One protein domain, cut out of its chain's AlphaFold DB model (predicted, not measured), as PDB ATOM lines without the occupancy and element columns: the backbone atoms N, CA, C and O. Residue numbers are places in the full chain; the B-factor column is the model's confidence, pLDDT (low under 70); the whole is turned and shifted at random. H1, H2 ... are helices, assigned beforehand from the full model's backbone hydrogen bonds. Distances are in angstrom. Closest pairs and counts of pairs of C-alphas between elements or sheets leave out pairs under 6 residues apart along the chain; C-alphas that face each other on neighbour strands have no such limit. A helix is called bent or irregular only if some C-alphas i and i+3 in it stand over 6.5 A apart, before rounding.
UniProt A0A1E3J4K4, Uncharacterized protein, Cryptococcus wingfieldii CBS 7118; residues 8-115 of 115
ATOM      1  N   ILE A   8     -55.542 -48.129  35.632       73.81
ATOM      2  CA  ILE A   8     -56.133 -47.068  36.460       73.81
ATOM      3  C   ILE A   8     -56.658 -47.556  37.813       73.81
ATOM      4  O   ILE A   8     -56.784 -46.755  38.728       73.81
ATOM      5  N   GLU A   9     -56.967 -48.845  37.939       75.00
ATOM      6  CA  GLU A   9     -57.522 -49.440  39.161       75.00
ATOM      7  C   GLU A   9     -56.408 -49.897  40.119       75.00
ATOM      8  O   GLU A   9     -56.644 -50.317  41.254       75.00
ATOM      9  N   ARG A  10     -55.148 -49.809  39.679       74.69
ATOM     10  CA  ARG A  10     -54.012 -50.220  40.494       74.69
ATOM     11  C   ARG A  10     -53.813 -49.284  41.687       74.69
ATOM     12  O   ARG A  10     -53.947 -48.068  41.544       74.69
ATOM     13  N   PRO A  11     -53.383 -49.829  42.841       71.88
ATOM     14  CA  PRO A  11     -52.921 -49.002  43.950       71.88
ATOM     15  C   PRO A  11     -51.859 -48.002  43.492       71.88
ATOM     16  O   PRO A  11     -50.900 -48.392  42.822       71.88
ATOM     17  N   TRP A  12     -52.001 -46.740  43.906       71.06
ATOM     18  CA  TRP A  12     -51.000 -45.684  43.697       71.06
ATOM     19  C   TRP A  12     -50.664 -45.409  42.224       71.06
ATOM     20  O   TRP A  12     -49.544 -45.006  41.898       71.06
ATOM     21  N   TYR A  13     -51.622 -45.639  41.324       73.56
ATOM     22  CA  TYR A  13     -51.441 -45.411  39.898       73.56
ATOM     23  C   TYR A  13     -51.101 -43.944  39.588       73.56
ATOM     24  O   TYR A  13     -51.852 -43.021  39.905       73.56
ATOM     25  N   ARG A  14     -49.988 -43.726  38.877       79.94
ATOM     26  CA  ARG A  14     -49.639 -42.429  38.279       79.94
ATOM     27  C   ARG A  14     -49.475 -42.554  36.766       79.94
ATOM     28  O   ARG A  14     -48.844 -43.484  36.260       79.94
ATOM     29  N   LYS A  15     -49.980 -41.563  36.020       79.56
ATOM     30  CA  LYS A  15     -49.806 -41.496  34.558       79.56
ATOM     31  C   LYS A  15     -48.314 -41.549  34.197       79.56
ATOM     32  O   LYS A  15     -47.531 -40.725  34.660       79.56
ATOM     33  N   GLY A  16     -47.927 -42.524  33.374       83.38
ATOM     34  CA  GLY A  16     -46.543 -42.710  32.916       83.38
ATOM     35  C   GLY A  16     -45.603 -43.430  33.893       83.38
ATOM     36  O   GLY A  16     -44.437 -43.621  33.550       83.38
ATOM     37  N   GLN A  17     -46.082 -43.874  35.062       84.75
ATOM     38  CA  GLN A  17     -45.270 -44.537  36.094       84.75
ATOM     39  C   GLN A  17     -44.421 -45.687  35.544       84.75
ATOM     40  O   GLN A  17     -43.229 -45.730  35.813       84.75
ATOM     41  N   TYR A  18     -44.996 -46.567  34.717       84.25
ATOM     42  CA  TYR A  18     -44.277 -47.709  34.144       84.25
ATOM     43  C   TYR A  18     -43.039 -47.290  33.333       84.25
ATOM     44  O   TYR A  18     -41.951 -47.828  33.533       84.25
ATOM     45  N   CYS A  19     -43.184 -46.282  32.467       89.19
ATOM     46  CA  CYS A  19     -42.077 -45.772  31.659       89.19
ATOM     47  C   CYS A  19     -40.984 -45.166  32.551       89.19
ATOM     48  O   CYS A  19     -39.814 -45.529  32.435       89.19
ATOM     49  N   PHE A  20     -41.368 -44.316  33.511       91.25
ATOM     50  CA  PHE A  20     -40.421 -43.720  34.456       91.25
ATOM     51  C   PHE A  20     -39.724 -44.764  35.338       91.25
ATOM     52  O   PHE A  20     -38.527 -44.642  35.594       91.25
ATOM     53  N   SER A  21     -40.421 -45.818  35.769       90.62
ATOM     54  CA  SER A  21     -39.831 -46.924  36.528       90.62
ATOM     55  C   SER A  21     -38.788 -47.689  35.709       90.62
ATOM     56  O   SER A  21     -37.705 -47.962  36.219       90.62
ATOM     57  N   MET A  22     -39.055 -47.987  34.434       91.88
ATOM     58  CA  MET A  22     -38.072 -48.662  33.574       91.88
ATOM     59  C   MET A  22     -36.854 -47.780  33.283       91.88
ATOM     60  O   MET A  22     -35.719 -48.252  33.361       91.88
ATOM     61  N   VAL A  23     -37.074 -46.496  32.982       95.56
ATOM     62  CA  VAL A  23     -35.989 -45.540  32.708       95.56
ATOM     63  C   VAL A  23     -35.127 -45.325  33.951       95.56
ATOM     64  O   VAL A  23     -33.905 -45.404  33.862       95.56
ATOM     65  N   SER A  24     -35.741 -45.110  35.118       93.62
ATOM     66  CA  SER A  24     -35.000 -44.941  36.376       93.62
ATOM     67  C   SER A  24     -34.197 -46.189  36.731       93.62
ATOM     68  O   SER A  24     -33.019 -46.061  37.058       93.62
ATOM     69  N   LEU A  25     -34.773 -47.388  36.587       93.94
ATOM     70  CA  LEU A  25     -34.057 -48.646  36.799       93.94
ATOM     71  C   LEU A  25     -32.810 -48.739  35.911       93.94
ATOM     72  O   LEU A  25     -31.723 -49.038  36.405       93.94
ATOM     73  N   PHE A  26     -32.946 -48.439  34.616       95.12
ATOM     74  CA  PHE A  26     -31.819 -48.431  33.685       95.12
ATOM     75  C   PHE A  26     -30.748 -47.406  34.088       95.12
ATOM     76  O   PHE A  26     -29.566 -47.743  34.168       95.12
ATOM     77  N   CYS A  27     -31.149 -46.175  34.412       94.81
ATOM     78  CA  CYS A  27     -30.237 -45.130  34.874       94.81
ATOM     79  C   CYS A  27     -29.487 -45.530  36.152       94.81
ATOM     80  O   CYS A  27     -28.275 -45.329  36.223       94.81
ATOM     81  N   TYR A  28     -30.163 -46.131  37.136       91.88
ATOM     82  CA  TYR A  28     -29.514 -46.608  38.357       91.88
ATOM     83  C   TYR A  28     -28.475 -47.687  38.064       91.88
ATOM     84  O   TYR A  28     -27.368 -47.604  38.587       91.88
ATOM     85  N   ILE A  29     -28.786 -48.654  37.195       89.69
ATOM     86  CA  ILE A  29     -27.822 -49.687  36.787       89.69
ATOM     87  C   ILE A  29     -26.571 -49.038  36.182       89.69
ATOM     88  O   ILE A  29     -25.456 -49.375  36.578       89.69
ATOM     89  N   VAL A  30     -26.741 -48.073  35.274       91.00
ATOM     90  CA  VAL A  30     -25.611 -47.355  34.664       91.00
ATOM     91  C   VAL A  30     -24.800 -46.604  35.720       91.00
ATOM     92  O   VAL A  30     -23.580 -46.741  35.740       91.00
ATOM     93  N   ILE A  31     -25.449 -45.863  36.624       89.25
ATOM     94  CA  ILE A  31     -24.776 -45.116  37.700       89.25
ATOM     95  C   ILE A  31     -23.998 -46.055  38.625       89.25
ATOM     96  O   ILE A  31     -22.873 -45.741  39.002       89.25
ATOM     97  N   TYR A  32     -24.560 -47.214  38.978       85.81
ATOM     98  CA  TYR A  32     -23.868 -48.198  39.810       85.81
ATOM     99  C   TYR A  32     -22.643 -48.788  39.111       85.81
ATOM    100  O   TYR A  32     -21.602 -48.955  39.745       85.81
ATOM    101  N   LEU A  33     -22.735 -49.073  37.810       82.06
ATOM    102  CA  LEU A  33     -21.600 -49.581  37.040       82.06
ATOM    103  C   LEU A  33     -20.500 -48.525  36.875       82.06
ATOM    104  O   LEU A  33     -19.319 -48.854  36.988       82.06
ATOM    105  N   THR A  34     -20.864 -47.259  36.657       84.38
ATOM    106  CA  THR A  34     -19.894 -46.170  36.470       84.38
ATOM    107  C   THR A  34     -19.281 -45.665  37.777       84.38
ATOM    108  O   THR A  34     -18.163 -45.154  37.740       84.38
ATOM    109  N   ASN A  35     -19.939 -45.860  38.929       82.06
ATOM    110  CA  ASN A  35     -19.473 -45.390  40.244       82.06
ATOM    111  C   ASN A  35     -18.049 -45.865  40.591       82.06
ATOM    112  O   ASN A  35     -17.236 -45.102  41.102       82.06
ATOM    113  N   GLY A  36     -17.733 -47.124  40.271       77.06
ATOM    114  CA  GLY A  36     -16.440 -47.755  40.558       77.06
ATOM    115  C   GLY A  36     -15.536 -47.934  39.339       77.06
ATOM    116  O   GLY A  36     -14.562 -48.681  39.418       77.06
ATOM    117  N   PHE A  37     -15.816 -47.266  38.210       79.00
ATOM    118  CA  PHE A  37     -15.092 -47.494  36.950       79.00
ATOM    119  C   PHE A  37     -13.571 -47.294  37.074       79.00
ATOM    120  O   PHE A  37     -12.795 -48.020  36.454       79.00
ATOM    121  N   ALA A  38     -13.133 -46.369  37.936       78.19
ATOM    122  CA  ALA A  38     -11.717 -46.101  38.184       78.19
ATOM    123  C   ALA A  38     -10.936 -47.326  38.701       78.19
ATOM    124  O   ALA A  38      -9.740 -47.436  38.440       78.19
ATOM    125  N   VAL A  39     -11.605 -48.273  39.372       79.25
ATOM    126  CA  VAL A  39     -10.992 -49.518  39.865       79.25
ATOM    127  C   VAL A  39     -10.562 -50.431  38.711       79.25
ATOM    128  O   VAL A  39      -9.593 -51.175  38.844       79.25
ATOM    129  N   PHE A  40     -11.234 -50.348  37.561       77.12
ATOM    130  CA  PHE A  40     -10.912 -51.137  36.370       77.12
ATOM    131  C   PHE A  40      -9.845 -50.487  35.476       77.12
ATOM    132  O   PHE A  40      -9.406 -51.098  34.500       77.12
ATOM    133  N   LEU A  41      -9.393 -49.269  35.796       83.25
ATOM    134  CA  LEU A  41      -8.312 -48.618  35.063       83.25
ATOM    135  C   LEU A  41      -6.956 -49.232  35.436       83.25
ATOM    136  O   LEU A  41      -6.632 -49.453  36.606       83.25
ATOM    137  N   LYS A  42      -6.134 -49.480  34.413       72.31
ATOM    138  CA  LYS A  42      -4.808 -50.092  34.555       72.31
ATOM    139  C   LYS A  42      -3.942 -49.250  35.508       72.31
ATOM    140  O   LYS A  42      -3.695 -48.082  35.237       72.31
ATOM    141  N   GLY A  43      -3.492 -49.849  36.615       78.00
ATOM    142  CA  GLY A  43      -2.649 -49.194  37.629       78.00
ATOM    143  C   GLY A  43      -3.371 -48.698  38.891       78.00
ATOM    144  O   GLY A  43      -2.690 -48.376  39.855       78.00
ATOM    145  N   ASN A  44      -4.710 -48.701  38.934       72.44
ATOM    146  CA  ASN A  44      -5.505 -48.279  40.105       72.44
ATOM    147  C   ASN A  44      -6.203 -49.444  40.834       72.44
ATOM    148  O   ASN A  44      -7.089 -49.232  41.667       72.44
ATOM    149  N   TRP A  45      -5.811 -50.684  40.528       79.50
ATOM    150  CA  TRP A  45      -6.390 -51.873  41.147       79.50
ATOM    151  C   TRP A  45      -6.012 -51.952  42.631       79.50
ATOM    152  O   TRP A  45      -4.862 -52.206  42.986       79.50
ATOM    153  N   SER A  46      -7.004 -51.759  43.497       81.50
ATOM    154  CA  SER A  46      -6.900 -51.962  44.939       81.50
ATOM    155  C   SER A  46      -8.163 -52.651  45.434       81.50
ATOM    156  O   SER A  46      -9.273 -52.155  45.224       81.50
ATOM    157  N   THR A  47      -7.995 -53.782  46.120       82.00
ATOM    158  CA  THR A  47      -9.104 -54.545  46.707       82.00
ATOM    159  C   THR A  47      -9.921 -53.694  47.680       82.00
ATOM    160  O   THR A  47     -11.145 -53.799  47.686       82.00
ATOM    161  N   SER A  48      -9.283 -52.793  48.437       84.12
ATOM    162  CA  SER A  48     -10.000 -51.853  49.306       84.12
ATOM    163  C   SER A  48     -10.912 -50.933  48.498       84.12
ATOM    164  O   SER A  48     -12.096 -50.836  48.803       84.12
ATOM    165  N   ASN A  49     -10.408 -50.311  47.427       82.88
ATOM    166  CA  ASN A  49     -11.205 -49.393  46.605       82.88
ATOM    167  C   ASN A  49     -12.378 -50.103  45.918       82.88
ATOM    168  O   ASN A  49     -13.462 -49.534  45.826       82.88
ATOM    169  N   PHE A  50     -12.189 -51.355  45.491       84.12
ATOM    170  CA  PHE A  50     -13.267 -52.181  44.949       84.12
ATOM    171  C   PHE A  50     -14.371 -52.429  45.985       84.12
ATOM    172  O   PHE A  50     -15.543 -52.168  45.722       84.12
ATOM    173  N   ILE A  51     -13.997 -52.905  47.176       84.38
ATOM    174  CA  ILE A  51     -14.966 -53.231  48.225       84.38
ATOM    175  C   ILE A  51     -15.700 -51.969  48.680       84.38
ATOM    176  O   ILE A  51     -16.913 -52.023  48.814       84.38
ATOM    177  N   PHE A  52     -15.021 -50.830  48.855       86.06
ATOM    178  CA  PHE A  52     -15.679 -49.577  49.242       86.06
ATOM    179  C   PHE A  52     -16.615 -49.031  48.156       86.06
ATOM    180  O   PHE A  52     -17.733 -48.632  48.478       86.06
ATOM    181  N   ALA A  53     -16.209 -49.055  46.881       85.56
ATOM    182  CA  ALA A  53     -17.040 -48.569  45.776       85.56
ATOM    183  C   ALA A  53     -18.313 -49.411  45.570       85.56
ATOM    184  O   ALA A  53     -19.352 -48.879  45.181       85.56
ATOM    185  N   TYR A  54     -18.252 -50.716  45.858       87.00
ATOM    186  CA  TYR A  54     -19.366 -51.653  45.664       87.00
ATOM    187  C   TYR A  54     -19.971 -52.192  46.971       87.00
ATOM    188  O   TYR A  54     -20.838 -53.069  46.926       87.00
ATOM    189  N   ALA A  55     -19.583 -51.651  48.131       88.69
ATOM    190  CA  ALA A  55     -20.067 -52.096  49.441       88.69
ATOM    191  C   ALA A  55     -21.592 -52.031  49.518       88.69
ATOM    192  O   ALA A  55     -22.235 -53.000  49.915       88.69
ATOM    193  N   SER A  56     -22.183 -50.919  49.077       87.56
ATOM    194  CA  SER A  56     -23.634 -50.714  49.096       87.56
ATOM    195  C   SER A  56     -24.380 -51.759  48.263       87.56
ATOM    196  O   SER A  56     -25.419 -52.262  48.684       87.56
ATOM    197  N   LEU A  57     -23.832 -52.133  47.102       87.88
ATOM    198  CA  LEU A  57     -24.411 -53.177  46.257       87.88
ATOM    199  C   LEU A  57     -24.336 -54.543  46.949       87.88
ATOM    200  O   LEU A  57     -25.309 -55.294  46.935       87.88
ATOM    201  N   LEU A  58     -23.206 -54.843  47.592       87.75
ATOM    202  CA  LEU A  58     -23.013 -56.076  48.351       87.75
ATOM    203  C   LEU A  58     -23.979 -56.159  49.545       87.75
ATOM    204  O   LEU A  58     -24.620 -57.189  49.742       87.75
ATOM    205  N   PHE A  59     -24.152 -55.065  50.290       90.81
ATOM    206  CA  PHE A  59     -25.104 -54.966  51.401       90.81
ATOM    207  C   PHE A  59     -26.564 -55.113  50.971       90.81
ATOM    208  O   PHE A  59     -27.380 -55.554  51.772       90.81
ATOM    209  N   PHE A  60     -26.910 -54.774  49.730       88.94
ATOM    210  CA  PHE A  60     -28.251 -55.005  49.200       88.94
ATOM    211  C   PHE A  60     -28.426 -56.445  48.695       88.94
ATOM    212  O   PHE A  60     -29.394 -57.123  49.040       88.94
ATOM    213  N   LEU A  61     -27.472 -56.940  47.901       90.25
ATOM    214  CA  LEU A  61     -27.565 -58.254  47.269       90.25
ATOM    215  C   LEU A  61     -27.406 -59.405  48.262       90.25
ATOM    216  O   LEU A  61     -28.144 -60.380  48.155       90.25
ATOM    217  N   VAL A  62     -26.484 -59.326  49.225       92.31
ATOM    218  CA  VAL A  62     -26.196 -60.450  50.133       92.31
ATOM    219  C   VAL A  62     -27.404 -60.811  51.005       92.31
ATOM    220  O   VAL A  62     -27.788 -61.982  50.994       92.31
ATOM    221  N   PRO A  63     -28.066 -59.875  51.709       91.62
ATOM    222  CA  PRO A  63     -29.269 -60.195  52.471       91.62
ATOM    223  C   PRO A  63     -30.428 -60.618  51.572       91.62
ATOM    224  O   PRO A  63     -31.175 -61.518  51.942       91.62
ATOM    225  N   TRP A  64     -30.571 -60.017  50.385       87.62
ATOM    226  CA  TRP A  64     -31.644 -60.362  49.451       87.62
ATOM    227  C   TRP A  64     -31.501 -61.791  48.911       87.62
ATOM    228  O   TRP A  64     -32.437 -62.589  48.995       87.62
ATOM    229  N   VAL A  65     -30.310 -62.147  48.418       89.31
ATOM    230  CA  VAL A  65     -29.986 -63.507  47.968       89.31
ATOM    231  C   VAL A  65     -30.045 -64.477  49.146       89.31
ATOM    232  O   VAL A  65     -30.646 -65.540  49.022       89.31
ATOM    233  N   GLY A  66     -29.492 -64.106  50.303       90.00
ATOM    234  CA  GLY A  66     -29.523 -64.921  51.518       90.00
ATOM    235  C   GLY A  66     -30.950 -65.254  51.953       90.00
ATOM    236  O   GLY A  66     -31.284 -66.421  52.143       90.00
ATOM    237  N   TYR A  67     -31.829 -64.254  52.005       88.50
ATOM    238  CA  TYR A  67     -33.252 -64.440  52.275       88.50
ATOM    239  C   TYR A  67     -33.913 -65.359  51.240       88.50
ATOM    240  O   TYR A  67     -34.665 -66.261  51.614       88.50
ATOM    241  N   LYS A  68     -33.608 -65.190  49.947       83.94
ATOM    242  CA  LYS A  68     -34.153 -66.050  48.884       83.94
ATOM    243  C   LYS A  68     -33.692 -67.500  49.004       83.94
ATOM    244  O   LYS A  68     -34.512 -68.398  48.816       83.94
ATOM    245  N   ILE A  69     -32.428 -67.738  49.350       86.75
ATOM    246  CA  ILE A  69     -31.885 -69.086  49.562       86.75
ATOM    247  C   ILE A  69     -32.549 -69.744  50.777       86.75
ATOM    248  O   ILE A  69     -32.986 -70.889  50.681       86.75
ATOM    249  N   VAL A  70     -32.675 -69.019  51.896       86.94
ATOM    250  CA  VAL A  70     -33.254 -69.548  53.143       86.94
ATOM    251  C   VAL A  70     -34.752 -69.824  53.006       86.94
ATOM    252  O   VAL A  70     -35.210 -70.892  53.403       86.94
ATOM    253  N   ARG A  71     -35.534 -68.895  52.434       81.50
ATOM    254  CA  ARG A  71     -36.992 -69.070  52.301       81.50
ATOM    255  C   ARG A  71     -37.417 -69.938  51.120       81.50
ATOM    256  O   ARG A  71     -38.590 -70.285  51.069       81.50
ATOM    257  N   ARG A  72     -36.529 -70.258  50.165       66.06
ATOM    258  CA  ARG A  72     -36.829 -71.046  48.943       66.06
ATOM    259  C   ARG A  72     -38.067 -70.593  48.143       66.06
ATOM    260  O   ARG A  72     -38.502 -71.296  47.239       66.06
ATOM    261  N   GLY A  73     -38.631 -69.418  48.420       67.12
ATOM    262  CA  GLY A  73     -39.739 -68.860  47.659       67.12
ATOM    263  C   GLY A  73     -39.190 -68.226  46.394       67.12
ATOM    264  O   GLY A  73     -38.463 -67.231  46.475       67.12
ATOM    265  N   TRP A  74     -39.499 -68.785  45.221       65.00
ATOM    266  CA  TRP A  74     -39.227 -68.114  43.948       65.00
ATOM    267  C   TRP A  74     -40.053 -66.825  43.838       65.00
ATOM    268  O   TRP A  74     -40.821 -66.482  44.729       65.00
ATOM    269  N   LEU A  75     -39.761 -66.004  42.830       70.94
ATOM    270  CA  LEU A  75     -40.528 -64.779  42.592       70.94
ATOM    271  C   LEU A  75     -42.004 -65.174  42.447       70.94
ATOM    272  O   LEU A  75     -42.295 -66.042  41.627       70.94
ATOM    273  N   THR A  76     -42.894 -64.595  43.258       76.62
ATOM    274  CA  THR A  76     -44.336 -64.835  43.133       76.62
ATOM    275  C   THR A  76     -44.753 -64.464  41.712       76.62
ATOM    276  O   THR A  76     -44.384 -63.371  41.254       76.62
ATOM    277  N   PRO A  77     -45.443 -65.353  40.980       80.38
ATOM    278  CA  PRO A  77     -45.902 -65.030  39.641       80.38
ATOM    279  C   PRO A  77     -46.809 -63.805  39.713       80.38
ATOM    280  O   PRO A  77     -47.587 -63.644  40.649       80.38
ATOM    281  N   LEU A  78     -46.701 -62.933  38.712       77.44
ATOM    282  CA  LEU A  78     -47.420 -61.656  38.681       77.44
ATOM    283  C   LEU A  78     -48.948 -61.815  38.776       77.44
ATOM    284  O   LEU A  78     -49.626 -60.867  39.147       77.44
ATOM    285  N   GLU A  79     -49.473 -62.988  38.426       78.12
ATOM    286  CA  GLU A  79     -50.894 -63.325  38.521       78.12
ATOM    287  C   GLU A  79     -51.352 -63.596  39.965       78.12
ATOM    288  O   GLU A  79     -52.476 -63.258  40.315       78.12
ATOM    289  N   GLU A  80     -50.471 -64.100  40.834       79.81
ATOM    290  CA  GLU A  80     -50.773 -64.410  42.244       79.81
ATOM    291  C   GLU A  80     -50.466 -63.242  43.198       79.81
ATOM    292  O   GLU A  80     -50.679 -63.343  44.406       79.81
ATOM    293  N   VAL A  81     -49.933 -62.127  42.687       80.50
ATOM    294  CA  VAL A  81     -49.623 -60.949  43.505       80.50
ATOM    295  C   VAL A  81     -50.917 -60.252  43.909       80.50
ATOM    296  O   VAL A  81     -51.597 -59.661  43.076       80.50
ATOM    297  N   ASP A  82     -51.247 -60.275  45.195       75.06
ATOM    298  CA  ASP A  82     -52.436 -59.600  45.708       75.06
ATOM    299  C   ASP A  82     -52.288 -58.066  45.619       75.06
ATOM    300  O   ASP A  82     -51.585 -57.440  46.415       75.06
ATOM    301  N   LEU A  83     -52.946 -57.453  44.626       72.88
ATOM    302  CA  LEU A  83     -52.998 -55.995  44.433       72.88
ATOM    303  C   LEU A  83     -53.964 -55.291  45.405       72.88
ATOM    304  O   LEU A  83     -53.993 -54.058  45.464       72.88
ATOM    305  N   TYR A  84     -54.755 -56.048  46.162       69.38
ATOM    306  CA  TYR A  84     -55.716 -55.526  47.132       69.38
ATOM    307  C   TYR A  84     -55.271 -55.771  48.584       69.38
ATOM    308  O   TYR A  84     -55.901 -55.252  49.507       69.38
ATOM    309  N   ALA A  85     -54.155 -56.483  48.796       63.25
ATOM    310  CA  ALA A  85     -53.580 -56.749  50.110       63.25
ATOM    311  C   ALA A  85     -53.412 -55.455  50.922       63.25
ATOM    312  O   ALA A  85     -52.618 -54.578  50.579       63.25
ATOM    313  N   GLY A  86     -54.153 -55.352  52.029       60.66
ATOM    314  CA  GLY A  86     -54.073 -54.226  52.961       60.66
ATOM    315  C   GLY A  86     -55.032 -53.061  52.693       60.66
ATOM    316  O   GLY A  86     -54.948 -52.075  53.418       60.66
ATOM    317  N   ARG A  87     -55.950 -53.160  51.717       61.75
ATOM    318  CA  ARG A  87     -57.048 -52.193  51.526       61.75
ATOM    319  C   ARG A  87     -58.401 -52.850  51.802       61.75
ATOM    320  O   ARG A  87     -58.730 -53.881  51.222       61.75
ATOM    321  N   THR A  88     -59.196 -52.258  52.692       59.22
ATOM    322  CA  THR A  88     -60.596 -52.669  52.896       59.22
ATOM    323  C   THR A  88     -61.426 -52.223  51.691       59.22
ATOM    324  O   THR A  88     -61.133 -51.182  51.109       59.22
ATOM    325  N   LYS A  89     -62.483 -52.964  51.322       56.28
ATOM    326  CA  LYS A  89     -63.436 -52.566  50.260       56.28
ATOM    327  C   LYS A  89     -63.930 -51.123  50.409       56.28
ATOM    328  O   LYS A  89     -64.054 -50.413  49.423       56.28
ATOM    329  N   GLU A  90     -64.092 -50.671  51.648       56.56
ATOM    330  CA  GLU A  90     -64.442 -49.290  51.986       56.56
ATOM    331  C   GLU A  90     -63.431 -48.256  51.461       56.56
ATOM    332  O   GLU A  90     -63.859 -47.220  50.978       56.56
ATOM    333  N   GLN A  91     -62.122 -48.547  51.478       56.91
ATOM    334  CA  GLN A  91     -61.074 -47.667  50.932       56.91
ATOM    335  C   GLN A  91     -60.973 -47.706  49.402       56.91
ATOM    336  O   GLN A  91     -60.323 -46.851  48.815       56.91
ATOM    337  N   LEU A  92     -61.552 -48.725  48.764       57.78
ATOM    338  CA  LEU A  92     -61.631 -48.822  47.304       57.78
ATOM    339  C   LEU A  92     -62.829 -48.022  46.764       57.78
ATOM    340  O   LEU A  92     -62.747 -47.488  45.661       57.78
ATOM    341  N   ASP A  93     -63.909 -47.927  47.549       57.12
ATOM    342  CA  ASP A  93     -65.127 -47.180  47.210       57.12
ATOM    343  C   ASP A  93     -65.089 -45.715  47.688       57.12
ATOM    344  O   ASP A  93     -65.676 -44.836  47.049       57.12
ATOM    345  N   SER A  94     -64.394 -45.413  48.793       53.25
ATOM    346  CA  SER A  94     -64.158 -44.036  49.226       53.25
ATOM    347  C   SER A  94     -63.106 -43.401  48.323       53.25
ATOM    348  O   SER A  94     -61.943 -43.786  48.357       53.25
ATOM    349  N   ASN A  95     -63.493 -42.390  47.553       54.41
ATOM    350  CA  ASN A  95     -62.619 -41.556  46.718       54.41
ATOM    351  C   ASN A  95     -61.622 -40.690  47.542       54.41
ATOM    352  O   ASN A  95     -61.249 -39.602  47.113       54.41
ATOM    353  N   ASP A  96     -61.246 -41.124  48.747       53.22
ATOM    354  CA  ASP A  96     -60.519 -40.343  49.758       53.22
ATOM    355  C   ASP A  96     -59.000 -40.281  49.506       53.22
ATOM    356  O   ASP A  96     -58.308 -39.444  50.084       53.22
ATOM    357  N   ASP A  97     -58.462 -41.121  48.618       52.91
ATOM    358  CA  ASP A  97     -57.070 -41.107  48.154       52.91
ATOM    359  C   ASP A  97     -56.849 -40.255  46.890       52.91
ATOM    360  O   ASP A  97     -55.714 -40.089  46.428       52.91
ATOM    361  N   VAL A  98     -57.904 -39.626  46.360       56.59
ATOM    362  CA  VAL A  98     -57.760 -38.580  45.344       56.59
ATOM    363  C   VAL A  98     -57.375 -37.284  46.050       56.59
ATOM    364  O   VAL A  98     -58.225 -36.521  46.505       56.59
ATOM    365  N   GLU A  99     -56.069 -37.022  46.141       57.50
ATOM    366  CA  GLU A  99     -55.544 -35.695  46.475       57.50
ATOM    367  C   GLU A  99     -56.360 -34.625  45.741       57.50
ATOM    368  O   GLU A  99     -56.323 -34.569  44.508       57.50
ATOM    369  N   MET A 100     -57.084 -33.784  46.494       56.97
ATOM    370  CA  MET A 100     -57.899 -32.710  45.926       56.97
ATOM    371  C   MET A 100     -57.071 -31.950  44.887       56.97
ATOM    372  O   MET A 100     -56.029 -31.371  45.219       56.97
ATOM    373  N   GLU A 101     -57.492 -31.992  43.616       63.75
ATOM    374  CA  GLU A 101     -56.716 -31.351  42.562       63.75
ATOM    375  C   GLU A 101     -56.586 -29.858  42.894       63.75
ATOM    376  O   GLU A 101     -57.587 -29.194  43.176       63.75
ATOM    377  N   PRO A 102     -55.362 -29.303  42.912       65.38
ATOM    378  CA  PRO A 102     -55.154 -27.923  43.315       65.38
ATOM    379  C   PRO A 102     -55.899 -26.995  42.354       65.38
ATOM    380  O   PRO A 102     -55.491 -26.793  41.209       65.38
ATOM    381  N   VAL A 103     -56.994 -26.407  42.823       75.56
ATOM    382  CA  VAL A 103     -57.832 -25.502  42.027       75.56
ATOM    383  C   VAL A 103     -57.151 -24.144  41.822       75.56
ATOM    384  O   VAL A 103     -57.313 -23.511  40.777       75.56
ATOM    385  N   THR A 104     -56.301 -23.724  42.768       84.69
ATOM    386  CA  THR A 104     -55.648 -22.404  42.771       84.69
ATOM    387  C   THR A 104     -54.202 -22.454  42.265       84.69
ATOM    388  O   THR A 104     -53.460 -23.386  42.568       84.69
ATOM    389  N   LYS A 105     -53.736 -21.406  41.563       82.94
ATOM    390  CA  LYS A 105     -52.337 -21.299  41.081       82.94
ATOM    391  C   LYS A 105     -51.292 -21.444  42.201       82.94
ATOM    392  O   LYS A 105     -50.272 -22.090  41.988       82.94
ATOM    393  N   GLY A 106     -51.564 -20.901  43.391       84.56
ATOM    394  CA  GLY A 106     -50.689 -21.053  44.563       84.56
ATOM    395  C   GLY A 106     -50.636 -22.489  45.091       84.56
ATOM    396  O   GLY A 106     -49.561 -22.988  45.400       84.56
ATOM    397  N   GLN A 107     -51.771 -23.193  45.103       79.94
ATOM    398  CA  GLN A 107     -51.820 -24.612  45.471       79.94
ATOM    399  C   GLN A 107     -51.096 -25.478  44.434       79.94
ATOM    400  O   GLN A 107     -50.397 -26.407  44.812       79.94
ATOM    401  N   LYS A 108     -51.190 -25.139  43.139       80.06
ATOM    402  CA  LYS A 108     -50.431 -25.811  42.069       80.06
ATOM    403  C   LYS A 108     -48.926 -25.627  42.243       80.06
ATOM    404  O   LYS A 108     -48.184 -26.589  42.091       80.06
ATOM    405  N   PHE A 109     -48.484 -24.418  42.591       87.56
ATOM    406  CA  PHE A 109     -47.076 -24.152  42.876       87.56
ATOM    407  C   PHE A 109     -46.594 -24.900  44.123       87.56
ATOM    408  O   PHE A 109     -45.545 -25.533  44.083       87.56
ATOM    409  N   ASN A 110     -47.377 -24.886  45.204       85.12
ATOM    410  CA  ASN A 110     -47.015 -25.578  46.436       85.12
ATOM    411  C   ASN A 110     -46.983 -27.105  46.253       85.12
ATOM    412  O   ASN A 110     -46.055 -27.751  46.721       85.12
ATOM    413  N   LYS A 111     -47.945 -27.661  45.502       80.50
ATOM    414  CA  LYS A 111     -47.960 -29.074  45.099       80.50
ATOM    415  C   LYS A 111     -46.757 -29.429  44.225       80.50
ATOM    416  O   LYS A 111     -46.141 -30.464  44.406       80.50
ATOM    417  N   TRP A 112     -46.361 -28.558  43.301       83.94
ATOM    418  CA  TRP A 112     -45.135 -28.770  42.529       83.94
ATOM    419  C   TRP A 112     -43.867 -28.730  43.401       83.94
ATOM    420  O   TRP A 112     -42.951 -29.513  43.163       83.94
ATOM    421  N   LEU A 113     -43.814 -27.842  44.400       86.75
ATOM    422  CA  LEU A 113     -42.650 -27.679  45.274       86.75
ATOM    423  C   LEU A 113     -42.472 -28.859  46.244       86.75
ATOM    424  O   LEU A 113     -41.338 -29.237  46.530       86.75
ATOM    425  N   TRP A 114     -43.576 -29.419  46.747       78.31
ATOM    426  CA  TRP A 114     -43.561 -30.402  47.837       78.31
ATOM    427  C   TRP A 114     -44.081 -31.801  47.476       78.31
ATOM    428  O   TRP A 114     -43.863 -32.717  48.266       78.31
ATOM    429  N   GLY A 115     -44.662 -31.989  46.286       59.78
ATOM    430  CA  GLY A 115     -45.301 -33.245  45.871       59.78
ATOM    431  C   GLY A 115     -46.765 -33.295  46.266       59.78
ATOM    432  O   GLY A 115     -47.035 -33.181  47.478       59.78
TER     433      GLY A 115
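AT A GLANCE: This is residues 8 to 115 of the 115 residues of an uncharacterized protein of Cryptococcus wingfieldii CBS 7118 (UniProt A0A1E3J4K4). Two long helices, H1 and H3, make an open, flat V; the corner is formed by the end of H1, the short H2 and the first part of H3, which come near each other without clearly touching. From the far end of H3 a long unnamed stretch, residues 72 to 88, runs back across the open side of the V towards the first printed residues, and a thin tail with the small helices H4 and H5 goes on from there, so loosely placed that neither touches another helix. The printed part has 108 residues with five named helices, in the order H1, H2, H3, H4, H5, and no named strand; the class is all helix. The whole is extended, with a radius of gyration of the C-alphas of 21.5 A, and its C-alphas span 61 by 44 by 19 A.

HOW THE PARTS SIT: H1, residues 17 to 35, and H2, residues 37 to 40, meet only through their tight link of 1 residue. A short link of 6 residues leads to H3, residues 47 to 71. H2 and H3 are close but not clearly touching; their closest C-alphas are those of Val 39 and Phe 50, 6.2 A apart. H1 and H3 are also close but not clearly touching, with the closest C-alphas, of Asn 35 and Ala 53, 6.8 A apart. They run opposite ways at a steep tilt of 45 degrees, though the line of H3 is a rough one. H3 is irregular, with C-alphas 53 and 56 7.7 A apart, and has a kink of 67 degrees near residue 56. H4, residues 89 to 93, is apart from H1, H2 and H3. H5, residues 105 to 114, is apart from H1, H2, H3 and H4. Every O i to N i+4 pair is within hydrogen-bond range in H1, H4 and H5; in H3 18 of 21 are, and H2 is too short for such a pair.

IN THESE COORDINATES: H1 begins at C-alpha 17, (-45.270, -44.537, 36.094), and is 26.1 A long from first to last C-alpha. H2 measures 5.6 A. H3, the longest helix, measures 31.9 A and ends at C-alpha 71, (-36.992, -69.070, 52.301). H4 measures 6.4 A. H5 measures 14.3 A and ends at C-alpha 114, (-43.561, -30.402, 47.837).

THE WHOLE: The two C-alphas farthest apart, of Gly 43 and Glu 90, are 63.4 A apart. The printed part has no cut. The links from H3 to H4, 17 residues, and from H4 to H5, 11 residues, are long. The mean pLDDT of the printed part is 78.4, and residues 72 to 74, 84 to 102 and 115 are under 70.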